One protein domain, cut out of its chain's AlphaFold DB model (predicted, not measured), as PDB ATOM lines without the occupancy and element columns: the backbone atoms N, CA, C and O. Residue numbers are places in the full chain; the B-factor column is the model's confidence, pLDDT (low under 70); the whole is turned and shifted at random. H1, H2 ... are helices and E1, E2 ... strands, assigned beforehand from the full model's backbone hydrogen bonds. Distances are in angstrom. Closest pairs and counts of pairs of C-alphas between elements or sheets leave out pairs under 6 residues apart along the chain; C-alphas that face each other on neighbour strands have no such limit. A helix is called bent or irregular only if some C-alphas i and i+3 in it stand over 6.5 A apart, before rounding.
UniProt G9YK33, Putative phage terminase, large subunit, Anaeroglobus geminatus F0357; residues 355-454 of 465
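What this domain is: This is residues 355 to 454 of the 465 residues of the protein "Putative phage terminase, large subunit" of Anaeroglobus geminatus F0357 (UniProt G9YK33). A long, narrow hairpin of strands, E2 and E3, runs along the longest axis; short strand E1 is beside E2, and short strand E4 is beside the end of E3. H3 packs lengthwise over one face of this sheet, H2 crosses E4 on the opposite face, and H1 is at the end of the body away from the turn between E2 and E3. The printed part has 100 residues, with three named helices and four named strands in the order E1 E2 E3 H1 H2 E4 H3. The sheet is mixed, in the order E1 E2 E3 E4, and the class is mixed, helices and strands. The whole is only just loose, close to compact, with a radius of gyration of the C-alphas of 15.4 A, and elongated, spanning 47 by 25 by 19 A.

How they stand to each other: After residues 355 to 367, which hold no named element, edge strand E1, residues 368 to 372, is the antiparallel neighbour of E2, residues 380 to 390, at 160 degrees; N 370 and O 383 are 2.8 A apart, within hydrogen-bond range. E2 and E3, residues 393 to 405, form a hairpin at 166 degrees, with N 384 and O 399 within hydrogen-bond range at 2.8 A. E1, E2 and E3 are a meander, each strand the antiparallel neighbour of the one before. H1, residues 406 to 416, touches H2, residues 420 to 425, at a steep tilt of 57 degrees, opposite ways; their closest C-alphas, of Glu 413 and Tyr 420, are 6.2 A apart. Edge strand E4, residues 429 to 432, is parallel to E3 at 32 degrees, with N 430 and O 402 within hydrogen-bond range at 2.8 A. E3, H1 with H2, and E4 are a strand-helix-strand unit, two parallel neighbour strands with helices between, and its crossover is right-handed. H2 is over E4 at a height over the sheet of 6.9 A and runs across the strands, only just, at 61 degrees to E4 on the local plane. H3, residues 439 to 452, is over E2 and E3 at a height over the sheet of 9.0 A and runs along the strands, at 19 degrees to E2 on the local plane; the closest C-alphas of E2 and H3, of Ala 382 and Ile 442, are 7.0 A apart. H2 and H3 are on opposite faces, an arrangement of three layers, helices on both faces of a sheet. H3 is apart from H1 and H2. Every O i to N i+4 pair is within hydrogen-bond range in H2 and H3, and 5 of 7 are in H1.

Where its parts are: E1 begins at C-alpha 368, (52.153, 24.839, -109.624), and is 13.2 A long. E2 is 31.5 A and E3 39.7 A long, with C-alpha 405 at (53.562, -0.167, -111.101). H1 is 15.2 A long and only just irregular: C-alphas 407 and 410 are 6.9 A apart. H2 is 8.7 A, E4 9.5 A and H3 19.7 A long, with H3 ending at C-alpha 452, (66.620, 21.171, -109.081).

The domain as a whole: The two C-alphas farthest apart, those of Gly 392 and Glu 407, are 47.9 A apart. The printed part has no cut, and none of the links between its named elements is long. The mean pLDDT of the printed part is 79.4; 15 residues are under 70, among them residues 355 to 360 and 375 to 378.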
ATOM      1  N   ILE A 355      63.507  22.604-123.638       67.31
ATOM      2  CA  ILE A 355      64.611  23.482-123.255       67.31
ATOM      3  C   ILE A 355      65.686  22.675-122.518       67.31
ATOM      4  O   ILE A 355      65.383  21.883-121.626       67.31
ATOM      5  N   THR A 356      66.947  22.850-122.907       64.94
ATOM      6  CA  THR A 356      68.100  22.216-122.243       64.94
ATOM      7  C   THR A 356      68.663  23.071-121.113       64.94
ATOM      8  O   THR A 356      69.339  22.547-120.234       64.94
ATOM      9  N   GLU A 357      68.358  24.369-121.118       64.50
ATOM     10  CA  GLU A 357      68.764  25.351-120.113       64.50
ATOM     11  C   GLU A 357      67.567  26.242-119.763       64.50
ATOM     12  O   GLU A 357      66.698  26.486-120.605       64.50
ATOM     13  N   LEU A 358      67.492  26.695-118.510       68.12
ATOM     14  CA  LEU A 358      66.424  27.586-118.060       68.12
ATOM     15  C   LEU A 358      66.678  29.005-118.592       68.12
ATOM     16  O   LEU A 358      67.795  29.501-118.454       68.12
ATOM     17  N   PRO A 359      65.671  29.675-119.182       65.38
ATOM     18  CA  PRO A 359      65.850  31.007-119.760       65.38
ATOM     19  C   PRO A 359      66.036  32.103-118.699       65.38
ATOM     20  O   PRO A 359      66.558  33.169-119.011       65.38
ATOM     21  N   VAL A 360      65.613  31.845-117.460       69.69
ATOM     22  CA  VAL A 360      65.718  32.752-116.312       69.69
ATOM     23  C   VAL A 360      66.063  31.953-115.056       69.69
ATOM     24  O   VAL A 360      65.848  30.739-115.022       69.69
ATOM     25  N   ASP A 361      66.587  32.634-114.035       72.56
ATOM     26  CA  ASP A 361      66.742  32.047-112.704       72.56
ATOM     27  C   ASP A 361      65.340  31.746-112.137       72.56
ATOM     28  O   ASP A 361      64.549  32.676-111.968       72.56
ATOM     29  N   PRO A 362      64.993  30.472-111.892       69.50
ATOM     30  CA  PRO A 362      63.680  30.095-111.366       69.50
ATOM     31  C   PRO A 362      63.450  30.568-109.919       69.50
ATOM     32  O   PRO A 362      62.318  30.506-109.435       69.50
ATOM     33  N   TYR A 363      64.486  31.048-109.220       70.44
ATOM     34  CA  TYR A 363      64.373  31.506-107.841       70.44
ATOM     35  C   TYR A 363      63.371  32.666-107.699       70.44
ATOM     36  O   TYR A 363      63.518  33.727-108.303       70.44
ATOM     37  N   GLY A 364      62.357  32.469-106.851       68.25
ATOM     38  CA  GLY A 364      61.316  33.464-106.573       68.25
ATOM     39  C   GLY A 364      60.082  33.406-107.482       68.25
ATOM     40  O   GLY A 364      59.166  34.200-107.271       68.25
ATOM     41  N   TYR A 365      60.020  32.477-108.443       74.94
ATOM     42  CA  TYR A 365      58.809  32.209-109.227       74.94
ATOM     43  C   TYR A 365      57.921  31.154-108.554       74.94
ATOM     44  O   TYR A 365      58.405  30.170-107.993       74.94
ATOM     45  N   ASP A 366      56.602  31.338-108.655       79.31
ATOM     46  CA  ASP A 366      55.628  30.355-108.178       79.31
ATOM     47  C   ASP A 366      55.655  29.095-109.057       79.31
ATOM     48  O   ASP A 366      55.625  29.169-110.285       79.31
ATOM     49  N   ALA A 367      55.641  27.918-108.431       81.62
ATOM     50  CA  ALA A 367      55.490  26.642-109.123       81.62
ATOM     51  C   ALA A 367      54.155  25.984-108.760       81.62
ATOM     52  O   ALA A 367      53.814  25.820-107.587       81.62
ATOM     53  N   TYR A 368      53.416  25.550-109.778       84.81
ATOM     54  CA  TYR A 368      52.153  24.839-109.624       84.81
ATOM     55  C   TYR A 368      52.358  23.363-109.933       84.81
ATOM     56  O   TYR A 368      52.791  23.002-111.027       84.81
ATOM     57  N   VAL A 369      52.023  22.504-108.975       85.88
ATOM     58  CA  VAL A 369      52.117  21.053-109.139       85.88
ATOM     59  C   VAL A 369      50.721  20.478-109.331       85.88
ATOM     60  O   VAL A 369      49.851  20.624-108.473       85.88
ATOM     61  N   GLY A 370      50.513  19.821-110.467       84.94
ATOM     62  CA  GLY A 370      49.341  19.004-110.746       84.94
ATOM     63  C   GLY A 370      49.703  17.532-110.611       84.94
ATOM     64  O   GLY A 370      50.692  17.083-111.188       84.94
ATOM     65  N   VAL A 371      48.905  16.777-109.862       85.69
ATOM     66  CA  VAL A 371      49.069  15.326-109.748       85.69
ATOM     67  C   VAL A 371      47.764  14.662-110.149       85.69
ATOM     68  O   VAL A 371      46.715  14.952-109.576       85.69
ATOM     69  N   ASP A 372      47.845  13.772-111.129       84.94
ATOM     70  CA  ASP A 372      46.752  12.905-111.546       84.94
ATOM     71  C   ASP A 372      47.017  11.501-111.002       84.94
ATOM     72  O   ASP A 372      47.913  10.791-111.469       84.94
ATOM     73  N   LEU A 373      46.303  11.146-109.933       81.69
ATOM     74  CA  LEU A 373      46.521   9.913-109.187       81.69
ATOM     75  C   LEU A 373      45.635   8.793-109.725       81.69
ATOM     76  O   LEU A 373      44.407   8.886-109.698       81.69
ATOM     77  N   SER A 374      46.257   7.664-110.058       73.25
ATOM     78  CA  SER A 374      45.557   6.414-110.338       73.25
ATOM     79  C   SER A 374      46.078   5.288-109.455       73.25
ATOM     80  O   SER A 374      47.271   5.178-109.181       73.25
ATOM     81  N   ARG A 375      45.174   4.429-108.969       58.06
ATOM     82  CA  ARG A 375      45.544   3.350-108.034       58.06
ATOM     83  C   ARG A 375      45.921   2.037-108.712       58.06
ATOM     84  O   ARG A 375      46.733   1.316-108.147       58.06
ATOM     85  N   ARG A 376      45.285   1.667-109.830       52.72
ATOM     86  CA  ARG A 376      45.413   0.306-110.402       52.72
ATOM     87  C   ARG A 376      45.286   0.195-111.921       52.72
ATOM     88  O   ARG A 376      45.770  -0.792-112.460       52.72
ATOM     89  N   ILE A 377      44.574   1.112-112.578       56.19
ATOM     90  CA  ILE A 377      44.138   0.921-113.974       56.19
ATOM     91  C   ILE A 377      44.739   1.954-114.919       56.19
ATOM     92  O   ILE A 377      44.895   1.636-116.083       56.19
ATOM     93  N   ASP A 378      45.092   3.148-114.450       64.25
ATOM     94  CA  ASP A 378      45.646   4.198-115.308       64.25
ATOM     95  C   ASP A 378      47.056   4.577-114.847       64.25
ATOM     96  O   ASP A 378      47.479   4.257-113.732       64.25
ATOM     97  N   LEU A 379      47.786   5.263-115.723       76.44
ATOM     98  CA  LEU A 379      49.067   5.866-115.381       76.44
ATOM     99  C   LEU A 379      48.845   6.938-114.307       76.44
ATOM    100  O   LEU A 379      47.903   7.721-114.399       76.44
ATOM    101  N   THR A 380      49.726   7.006-113.314       85.56
ATOM    102  CA  THR A 380      49.793   8.191-112.453       85.56
ATOM    103  C   THR A 380      50.729   9.200-113.097       85.56
ATOM    104  O   THR A 380      51.790   8.822-113.595       85.56
ATOM    105  N   ALA A 381      50.363  10.476-113.101       88.88
ATOM    106  CA  ALA A 381      51.190  11.534-113.665       88.88
ATOM    107  C   ALA A 381      51.390  12.658-112.652       88.88
ATOM    108  O   ALA A 381      50.469  13.039-111.932       88.88
ATOM    109  N   ALA A 382      52.597  13.212-112.622       89.31
ATOM    110  CA  ALA A 382      52.875  14.468-111.946       89.31
ATOM    111  C   ALA A 382      53.405  15.468-112.968       89.31
ATOM    112  O   ALA A 382      54.229  15.127-113.820       89.31
ATOM    113  N   ALA A 383      52.926  16.702-112.883       89.00
ATOM    114  CA  ALA A 383      53.399  17.802-113.697       89.00
ATOM    115  C   ALA A 383      53.674  19.028-112.828       89.00
ATOM    116  O   ALA A 383      52.906  19.349-111.926       89.00
ATOM    117  N   LEU A 384      54.767  19.717-113.130       87.38
ATOM    118  CA  LEU A 384      55.122  21.013-112.577       87.38
ATOM    119  C   LEU A 384      55.011  22.046-113.695       87.38
ATOM    120  O   LEU A 384      55.598  21.871-114.765       87.38
ATOM    121  N   VAL A 385      54.260  23.112-113.437       87.62
ATOM    122  CA  VAL A 385      54.095  24.257-114.331       87.62
ATOM    123  C   VAL A 385      54.556  25.512-113.608       87.62
ATOM    124  O   VAL A 385      54.060  25.819-112.527       87.62
ATOM    125  N   MET A 386      55.482  26.248-114.208       85.06
ATOM    126  CA  MET A 386      56.009  27.498-113.663       85.06
ATOM    127  C   MET A 386      55.828  28.617-114.697       85.06
ATOM    128  O   MET A 386      56.394  28.513-115.792       85.06
ATOM    129  N   PRO A 387      55.017  29.653-114.412       84.25
ATOM    130  CA  PRO A 387      55.002  30.867-115.211       84.25
ATOM    131  C   PRO A 387      56.312  31.632-114.998       84.25
ATOM    132  O   PRO A 387      56.693  31.929-113.872       84.25
ATOM    133  N   LEU A 388      56.992  31.941-116.092       80.19
ATOM    134  CA  LEU A 388      58.225  32.706-116.140       80.19
ATOM    135  C   LEU A 388      57.936  34.001-116.889       80.19
ATOM    136  O   LEU A 388      57.542  33.967-118.056       80.19
ATOM    137  N   ASP A 389      58.137  35.132-116.228       76.56
ATOM    138  CA  ASP A 389      58.062  36.430-116.888       76.56
ATOM    139  C   ASP A 389      59.370  36.680-117.635       76.56
ATOM    140  O   ASP A 389      60.429  36.811-117.022       76.56
ATOM    141  N   ASP A 390      59.283  36.735-118.960       70.19
ATOM    142  CA  ASP A 390      60.413  36.961-119.854       70.19
ATOM    143  C   ASP A 390      60.078  38.117-120.804       70.19
ATOM    144  O   ASP A 390      59.197  38.004-121.660       70.19
ATOM    145  N   ASP A 391      60.737  39.258-120.597       68.19
ATOM    146  CA  ASP A 391      60.613  40.482-121.406       68.19
ATOM    147  C   ASP A 391      59.154  40.907-121.701       68.19
ATOM    148  O   ASP A 391      58.737  41.141-122.836       68.19
ATOM    149  N   GLY A 392      58.325  40.948-120.651       71.50
ATOM    150  CA  GLY A 392      56.916  41.353-120.743       71.50
ATOM    151  C   GLY A 392      55.969  40.290-121.317       71.50
ATOM    152  O   GLY A 392      54.785  40.578-121.501       71.50
ATOM    153  N   THR A 393      56.457  39.070-121.572       73.12
ATOM    154  CA  THR A 393      55.648  37.919-121.994       73.12
ATOM    155  C   THR A 393      55.776  36.774-120.989       73.12
ATOM    156  O   THR A 393      56.875  36.300-120.714       73.12
ATOM    157  N   THR A 394      54.652  36.265-120.481       79.69
ATOM    158  CA  THR A 394      54.664  35.077-119.617       79.69
ATOM    159  C   THR A 394      54.864  33.816-120.457       79.69
ATOM    160  O   THR A 394      54.045  33.475-121.316       79.69
ATOM    161  N   LYS A 395      55.961  33.106-120.208       79.19
ATOM    162  CA  LYS A 395      56.240  31.764-120.731       79.19
ATOM    163  C   LYS A 395      55.915  30.732-119.657       79.19
ATOM    164  O   LYS A 395      55.943  31.038-118.476       79.19
ATOM    165  N   TYR A 396      55.618  29.499-120.056       82.75
ATOM    166  CA  TYR A 396      55.348  28.416-119.110       82.75
ATOM    167  C   TYR A 396      56.403  27.333-119.254       82.75
ATOM    168  O   TYR A 396      56.511  26.696-120.303       82.75
ATOM    169  N   LEU A 397      57.165  27.114-118.189       83.25
ATOM    170  CA  LEU A 397      57.994  25.930-118.055       83.25
ATOM    171  C   LEU A 397      57.109  24.774-117.599       83.25
ATOM    172  O   LEU A 397      56.455  24.875-116.562       83.25
ATOM    173  N   VAL A 398      57.110  23.678-118.356       85.25
ATOM    174  CA  VAL A 398      56.351  22.469-118.024       85.25
ATOM    175  C   VAL A 398      57.307  21.293-117.894       85.25
ATOM    176  O   VAL A 398      58.046  20.977-118.825       85.25
ATOM    177  N   ARG A 399      57.266  20.616-116.748       85.25
ATOM    178  CA  ARG A 399      57.879  19.300-116.550       85.25
ATOM    179  C   ARG A 399      56.788  18.302-116.228       85.25
ATOM    180  O   ARG A 399      55.941  18.590-115.395       85.25
ATOM    181  N   ALA A 400      56.808  17.143-116.870       88.94
ATOM    182  CA  ALA A 400      55.838  16.087-116.625       88.94
ATOM    183  C   ALA A 400      56.551  14.744-116.520       88.94
ATOM    184  O   ALA A 400      57.526  14.504-117.233       88.94
ATOM    185  N   HIS A 401      56.054  13.882-115.640       90.38
ATOM    186  CA  HIS A 401      56.617  12.562-115.404       90.38
ATOM    187  C   HIS A 401      55.529  11.550-115.077       90.38
ATOM    188  O   HIS A 401      54.599  11.833-114.316       90.38
ATOM    189  N   GLY A 402      55.648  10.367-115.674       90.88
ATOM    190  CA  GLY A 402      54.733   9.256-115.442       90.88
ATOM    191  C   GLY A 402      55.194   8.323-114.324       90.88
ATOM    192  O   GLY A 402      56.387   8.166-114.077       90.88
ATOM    193  N   PHE A 403      54.253   7.623-113.703       89.62
ATOM    194  CA  PHE A 403      54.505   6.556-112.741       89.62
ATOM    195  C   PHE A 403      53.616   5.364-113.065       89.62
ATOM    196  O   PHE A 403      52.405   5.509-113.256       89.62
ATOM    197  N   ILE A 404      54.222   4.181-113.116       88.44
ATOM    198  CA  ILE A 404      53.515   2.934-113.404       88.44
ATOM    199  C   ILE A 404      54.024   1.805-112.492       88.44
ATOM    200  O   ILE A 404      55.239   1.657-112.344       88.44
ATOM    201  N   PRO A 405      53.143   0.995-111.881       87.44
ATOM    202  CA  PRO A 405      53.562  -0.167-111.101       87.44
ATOM    203  C   PRO A 405      54.197  -1.244-111.983       87.44
ATOM    204  O   PRO A 405      53.671  -1.566-113.049       87.44
ATOM    205  N   GLU A 406      55.295  -1.847-111.529       87.25
ATOM    206  CA  GLU A 406      56.029  -2.889-112.261       87.25
ATOM    207  C   GLU A 406      55.128  -4.045-112.714       87.25
ATOM    208  O   GLU A 406      55.231  -4.506-113.855       87.25
ATOM    209  N   GLU A 407      54.199  -4.469-111.854       85.88
ATOM    210  CA  GLU A 407      53.292  -5.582-112.142       85.88
ATOM    211  C   GLU A 407      52.285  -5.269-113.258       85.88
ATOM    212  O   GLU A 407      51.834  -6.178-113.960       85.88
ATOM    213  N   THR A 408      51.955  -3.991-113.476       83.00
ATOM    214  CA  THR A 408      50.995  -3.588-114.510       83.00
ATOM    215  C   THR A 408      51.673  -3.193-115.821       83.00
ATOM    216  O   THR A 408      51.010  -3.221-116.858       83.00
ATOM    217  N   VAL A 409      52.992  -2.936-115.837       85.25
ATOM    218  CA  VAL A 409      53.747  -2.556-117.051       85.25
ATOM    219  C   VAL A 409      53.478  -3.513-118.207       85.25
ATOM    220  O   VAL A 409      53.129  -3.073-119.295       85.25
ATOM    221  N   ALA A 410      53.597  -4.825-117.992       82.56
ATOM    222  CA  ALA A 410      53.415  -5.800-119.071       82.56
ATOM    223  C   ALA A 410      51.976  -5.819-119.620       82.56
ATOM    224  O   ALA A 410      51.765  -6.061-120.810       82.56
ATOM    225  N   VAL A 411      50.988  -5.567-118.757       82.19
ATOM    226  CA  VAL A 411      49.579  -5.461-119.156       82.19
ATOM    227  C   VAL A 411      49.377  -4.189-119.975       82.19
ATOM    228  O   VAL A 411      48.835  -4.270-121.073       82.19
ATOM    229  N   HIS A 412      49.895  -3.063-119.495       78.12
ATOM    230  CA  HIS A 412      49.783  -1.752-120.127       78.12
ATOM    231  C   HIS A 412      50.519  -1.645-121.461       78.12
ATOM    232  O   HIS A 412      49.964  -1.139-122.434       78.12
ATOM    233  N   GLU A 413      51.728  -2.197-121.574       80.56
ATOM    234  CA  GLU A 413      52.437  -2.258-122.859       80.56
ATOM    235  C   GLU A 413      51.618  -3.039-123.901       80.56
ATOM    236  O   GLU A 413      51.633  -2.708-125.088       80.56
ATOM    237  N   LYS A 414      50.837  -4.033-123.458       70.88
ATOM    238  CA  LYS A 414      49.975  -4.842-124.322       70.88
ATOM    239  C   LYS A 414      48.639  -4.168-124.651       70.88
ATOM    240  O   LYS A 414      48.174  -4.298-125.786       70.88
ATOM    241  N   THR A 415      47.990  -3.511-123.689       71.00
ATOM    242  CA  THR A 415      46.690  -2.846-123.896       71.00
ATOM    243  C   THR A 415      46.850  -1.527-124.634       71.00
ATOM    244  O   THR A 415      46.175  -1.304-125.641       71.00
ATOM    245  N   ASP A 416      47.790  -0.703-124.183       73.88
ATOM    246  CA  ASP A 416      47.952   0.683-124.623       73.88
ATOM    247  C   ASP A 416      48.865   0.759-125.849       73.88
ATOM    248  O   ASP A 416      48.826   1.734-126.597       73.88
ATOM    249  N   LYS A 417      49.654  -0.302-126.094       67.50
ATOM    250  CA  LYS A 417      50.623  -0.416-127.199       67.50
ATOM    251  C   LYS A 417      51.699   0.670-127.144       67.50
ATOM    252  O   LYS A 417      52.194   1.140-128.169       67.50
ATOM    253  N   ILE A 418      52.065   1.066-125.929       73.25
ATOM    254  CA  ILE A 418      53.104   2.051-125.629       73.25
ATOM    255  C   ILE A 418      54.309   1.313-125.032       73.25
ATOM    256  O   ILE A 418      54.118   0.471-124.162       73.25
ATOM    257  N   PRO A 419      55.553   1.609-125.454       79.88
ATOM    258  CA  PRO A 419      56.752   0.961-124.928       79.88
ATOM    259  C   PRO A 419      57.184   1.598-123.595       79.88
ATOM    260  O   PRO A 419      58.212   2.280-123.525       79.88
ATOM    261  N   TYR A 420      56.401   1.403-122.532       83.81
ATOM    262  CA  TYR A 420      56.629   2.019-121.220       83.81
ATOM    263  C   TYR A 420      58.025   1.739-120.652       83.81
ATOM    264  O   TYR A 420      58.650   2.637-120.089       83.81
ATOM    265  N   ARG A 421      58.590   0.545-120.870       87.31
ATOM    266  CA  ARG A 421      59.970   0.243-120.449       87.31
ATOM    267  C   ARG A 421      61.012   1.078-121.186       87.31
ATOM    268  O   ARG A 421      62.038   1.422-120.605       87.31
ATOM    269  N   ALA A 422      60.784   1.394-122.461       81.50
ATOM    270  CA  ALA A 422      61.681   2.272-123.210       81.50
ATOM    271  C   ALA A 422      61.589   3.713-122.699       81.50
ATOM    272  O   ALA A 422      62.615   4.369-122.547       81.50
ATOM    273  N   TRP A 423      60.381   4.177-122.381       84.44
ATOM    274  CA  TRP A 423      60.164   5.494-121.785       84.44
ATOM    275  C   TRP A 423      60.778   5.609-120.390       84.44
ATOM    276  O   TRP A 423      61.373   6.637-120.086       84.44
ATOM    277  N   ALA A 424      60.734   4.536-119.595       87.38
ATOM    278  CA  ALA A 424      61.416   4.481-118.308       87.38
ATOM    279  C   ALA A 424      62.939   4.583-118.457       87.38
ATOM    280  O   ALA A 424      63.576   5.384-117.781       87.38
ATOM    281  N   ARG A 425      63.530   3.840-119.406       85.75
ATOM    282  CA  ARG A 425      64.968   3.953-119.723       85.75
ATOM    283  C   ARG A 425      65.362   5.343-120.225       85.75
ATOM    284  O   ARG A 425      66.485   5.767-119.987       85.75
ATOM    285  N   ALA A 426      64.459   6.024-120.926       79.50
ATOM    286  CA  ALA A 426      64.659   7.386-121.412       79.50
ATOM    287  C   ALA A 426      64.350   8.467-120.357       79.50
ATOM    288  O   ALA A 426      64.520   9.647-120.646       79.50
ATOM    289  N   GLY A 427      63.909   8.082-119.153       84.81
ATOM    290  CA  GLY A 427      63.642   8.999-118.046       84.81
ATOM    291  C   GLY A 427      62.297   9.728-118.100       84.81
ATOM    292  O   GLY A 427      62.098  10.644-117.315       84.81
ATOM    293  N   TYR A 428      61.364   9.342-118.978       83.56
ATOM    294  CA  TYR A 428      60.037   9.980-119.083       83.56
ATOM    295  C   TYR A 428      59.014   9.459-118.061       83.56
ATOM    296  O   TYR A 428      57.951  10.055-117.874       83.56
ATOM    297  N   LEU A 429      59.288   8.307-117.446       90.62
ATOM    298  CA  LEU A 429      58.445   7.726-116.405       90.62
ATOM    299  C   LEU A 429      59.255   6.848-115.452       90.62
ATOM    300  O   LEU A 429      60.305   6.326-115.818       90.62
ATOM    301  N   THR A 430      58.737   6.634-114.248       89.81
ATOM    302  CA  THR A 430      59.316   5.732-113.249       89.81
ATOM    303  C   THR A 430      58.455   4.486-113.102       89.81
ATOM    304  O   THR A 430      57.241   4.571-112.913       89.81
ATOM    305  N   ILE A 431      59.096   3.319-113.156       88.56
ATOM    306  CA  ILE A 431      58.454   2.055-112.797       88.56
ATOM    307  C   ILE A 431      58.592   1.882-111.281       88.56
ATOM    308  O   ILE A 431      59.709   1.771-110.776       88.56
ATOM    309  N   THR A 432      57.477   1.899-110.555       86.00
ATOM    310  CA  THR A 432      57.459   1.729-109.097       86.00
ATOM    311  C   THR A 432      57.332   0.251-108.739       86.00
ATOM    312  O   THR A 432      56.571  -0.475-109.375       86.00
ATOM    313  N   SER A 433      58.045  -0.210-107.710       83.12
ATOM    314  CA  SER A 433      57.960  -1.605-107.259       83.12
ATOM    315  C   SER A 433      56.575  -1.943-106.689       83.12
ATOM    316  O   SER A 433      56.031  -1.168-105.903       83.12
ATOM    317  N   GLY A 434      56.049  -3.126-107.025       81.19
ATOM    318  CA  GLY A 434      54.769  -3.647-106.523       81.19
ATOM    319  C   GLY A 434      53.585  -3.487-107.488       81.19
ATOM    320  O   GLY A 434      53.761  -3.218-108.679       81.19
ATOM    321  N   ASP A 435      52.372  -3.672-106.955       75.38
ATOM    322  CA  ASP A 435      51.093  -3.705-107.688       75.38
ATOM    323  C   ASP A 435      50.329  -2.365-107.685       75.38
ATOM    324  O   ASP A 435      49.292  -2.225-108.338       75.38
ATOM    325  N   VAL A 436      50.838  -1.368-106.956       73.88
ATOM    326  CA  VAL A 436      50.256  -0.025-106.820       73.88
ATOM    327  C   VAL A 436      51.333   1.049-106.922       73.88
ATOM    328  O   VAL A 436      52.492   0.820-106.575       73.88
ATOM    329  N   VAL A 437      50.950   2.245-107.382       70.88
ATOM    330  CA  VAL A 437      51.864   3.392-107.398       70.88
ATOM    331  C   VAL A 437      52.060   3.861-105.965       70.88
ATOM    332  O   VAL A 437      51.128   4.325-105.309       70.88
ATOM    333  N   ASP A 438      53.284   3.734-105.474       75.38
ATOM    334  CA  ASP A 438      53.663   4.239-104.165       75.38
ATOM    335  C   ASP A 438      53.886   5.755-104.237       75.38
ATOM    336  O   ASP A 438      54.827   6.241-104.868       75.38
ATOM    337  N   TYR A 439      53.015   6.508-103.561       79.00
ATOM    338  CA  TYR A 439      53.025   7.973-103.554       79.00
ATOM    339  C   TYR A 439      54.333   8.577-103.033       79.00
ATOM    340  O   TYR A 439      54.622   9.739-103.319       79.00
ATOM    341  N   ARG A 440      55.170   7.798-102.336       81.00
ATOM    342  CA  ARG A 440      56.524   8.230-101.968       81.00
ATOM    343  C   ARG A 440      57.367   8.558-103.196       81.00
ATOM    344  O   ARG A 440      58.072   9.553-103.158       81.00
ATOM    345  N   PHE A 441      57.248   7.804-104.291       81.88
ATOM    346  CA  PHE A 441      57.982   8.099-105.530       81.88
ATOM    347  C   PHE A 441      57.528   9.407-106.175       81.88
ATOM    348  O   PHE A 441      58.351  10.135-106.722       81.88
ATOM    349  N   ILE A 442      56.235   9.724-106.075       83.94
ATOM    350  CA  ILE A 442      55.677  10.978-106.584       83.94
ATOM    351  C   ILE A 442      56.207  12.146-105.754       83.94
ATOM    352  O   ILE A 442      56.719  13.111-106.311       83.94
ATOM    353  N   ASN A 443      56.153  12.031-104.424       84.50
ATOM    354  CA  ASN A 443      56.673  13.053-103.517       84.50
ATOM    355  C   ASN A 443      58.179  13.268-103.703       84.50
ATOM    356  O   ASN A 443      58.618  14.412-103.749       84.50
ATOM    357  N   THR A 444      58.956  12.191-103.854       86.50
ATOM    358  CA  THR A 444      60.392  12.280-104.148       86.50
ATOM    359  C   THR A 444      60.631  13.006-105.463       86.50
ATOM    360  O   THR A 444      61.419  13.942-105.486       86.50
ATOM    361  N   TRP A 445      59.919  12.645-106.535       87.69
ATOM    362  CA  TRP A 445      60.075  13.324-107.820       87.69
ATOM    363  C   TRP A 445      59.721  14.812-107.732       87.69
ATOM    364  O   TRP A 445      60.469  15.642-108.244       87.69
ATOM    365  N   ILE A 446      58.619  15.166-107.055       84.94
ATOM    366  CA  ILE A 446      58.230  16.569-106.842       84.94
ATOM    367  C   ILE A 446      59.340  17.305-106.090       84.94
ATOM    368  O   ILE A 446      59.756  18.369-106.537       84.94
ATOM    369  N   GLN A 447      59.852  16.733-104.995       83.69
ATOM    370  CA  GLN A 447      60.926  17.345-104.214       83.69
ATOM    371  C   GLN A 447      62.205  17.510-105.043       83.69
ATOM    372  O   GLN A 447      62.792  18.583-105.034       83.69
ATOM    373  N   GLU A 448      62.592  16.502-105.825       84.81
ATOM    374  CA  GLU A 448      63.746  16.583-106.726       84.81
ATOM    375  C   GLU A 448      63.576  17.683-107.778       84.81
ATOM    376  O   GLU A 448      64.537  18.391-108.076       84.81
ATOM    377  N   GLN A 449      62.374  17.857-108.345       84.44
ATOM    378  CA  GLN A 449      62.122  18.946-109.293       84.44
ATOM    379  C   GLN A 449      62.178  20.313-108.608       84.44
ATOM    380  O   GLN A 449      62.755  21.240-109.170       84.44
ATOM    381  N   VAL A 450      61.612  20.430-107.408       77.94
ATOM    382  CA  VAL A 450      61.645  21.649-106.589       77.94
ATOM    383  C   VAL A 450      63.088  22.026-106.241       77.94
ATOM    384  O   VAL A 450      63.485  23.162-106.481       77.94
ATOM    385  N   ASP A 451      63.894  21.063-105.790       78.69
ATOM    386  CA  ASP A 451      65.306  21.261-105.445       78.69
ATOM    387  C   ASP A 451      66.146  21.610-106.684       78.69
ATOM    388  O   ASP A 451      66.963  22.528-106.649       78.69
ATOM    389  N   THR A 452      65.919  20.915-107.807       77.44
ATOM    390  CA  THR A 452      66.620  21.171-109.081       77.44
ATOM    391  C   THR A 452      66.306  22.562-109.632       77.44
ATOM    392  O   THR A 452      67.161  23.183-110.260       77.44
ATOM    393  N   LEU A 453      65.078  23.042-109.426       73.56
ATOM    394  CA  LEU A 453      64.617  24.348-109.887       73.56
ATOM    395  C   LEU A 453      64.748  25.435-108.810       73.56
ATOM    396  O   LEU A 453      64.352  26.558-109.071       73.56
ATOM    397  N   GLY A 454      65.260  25.141-107.613       67.56
ATOM    398  CA  GLY A 454      65.451  26.139-106.553       67.56
ATOM    399  C   GLY A 454      64.190  26.921-106.152       67.56
ATOM    400  O   GLY A 454      64.308  28.063-105.711       67.56
TER     401      GLY A 454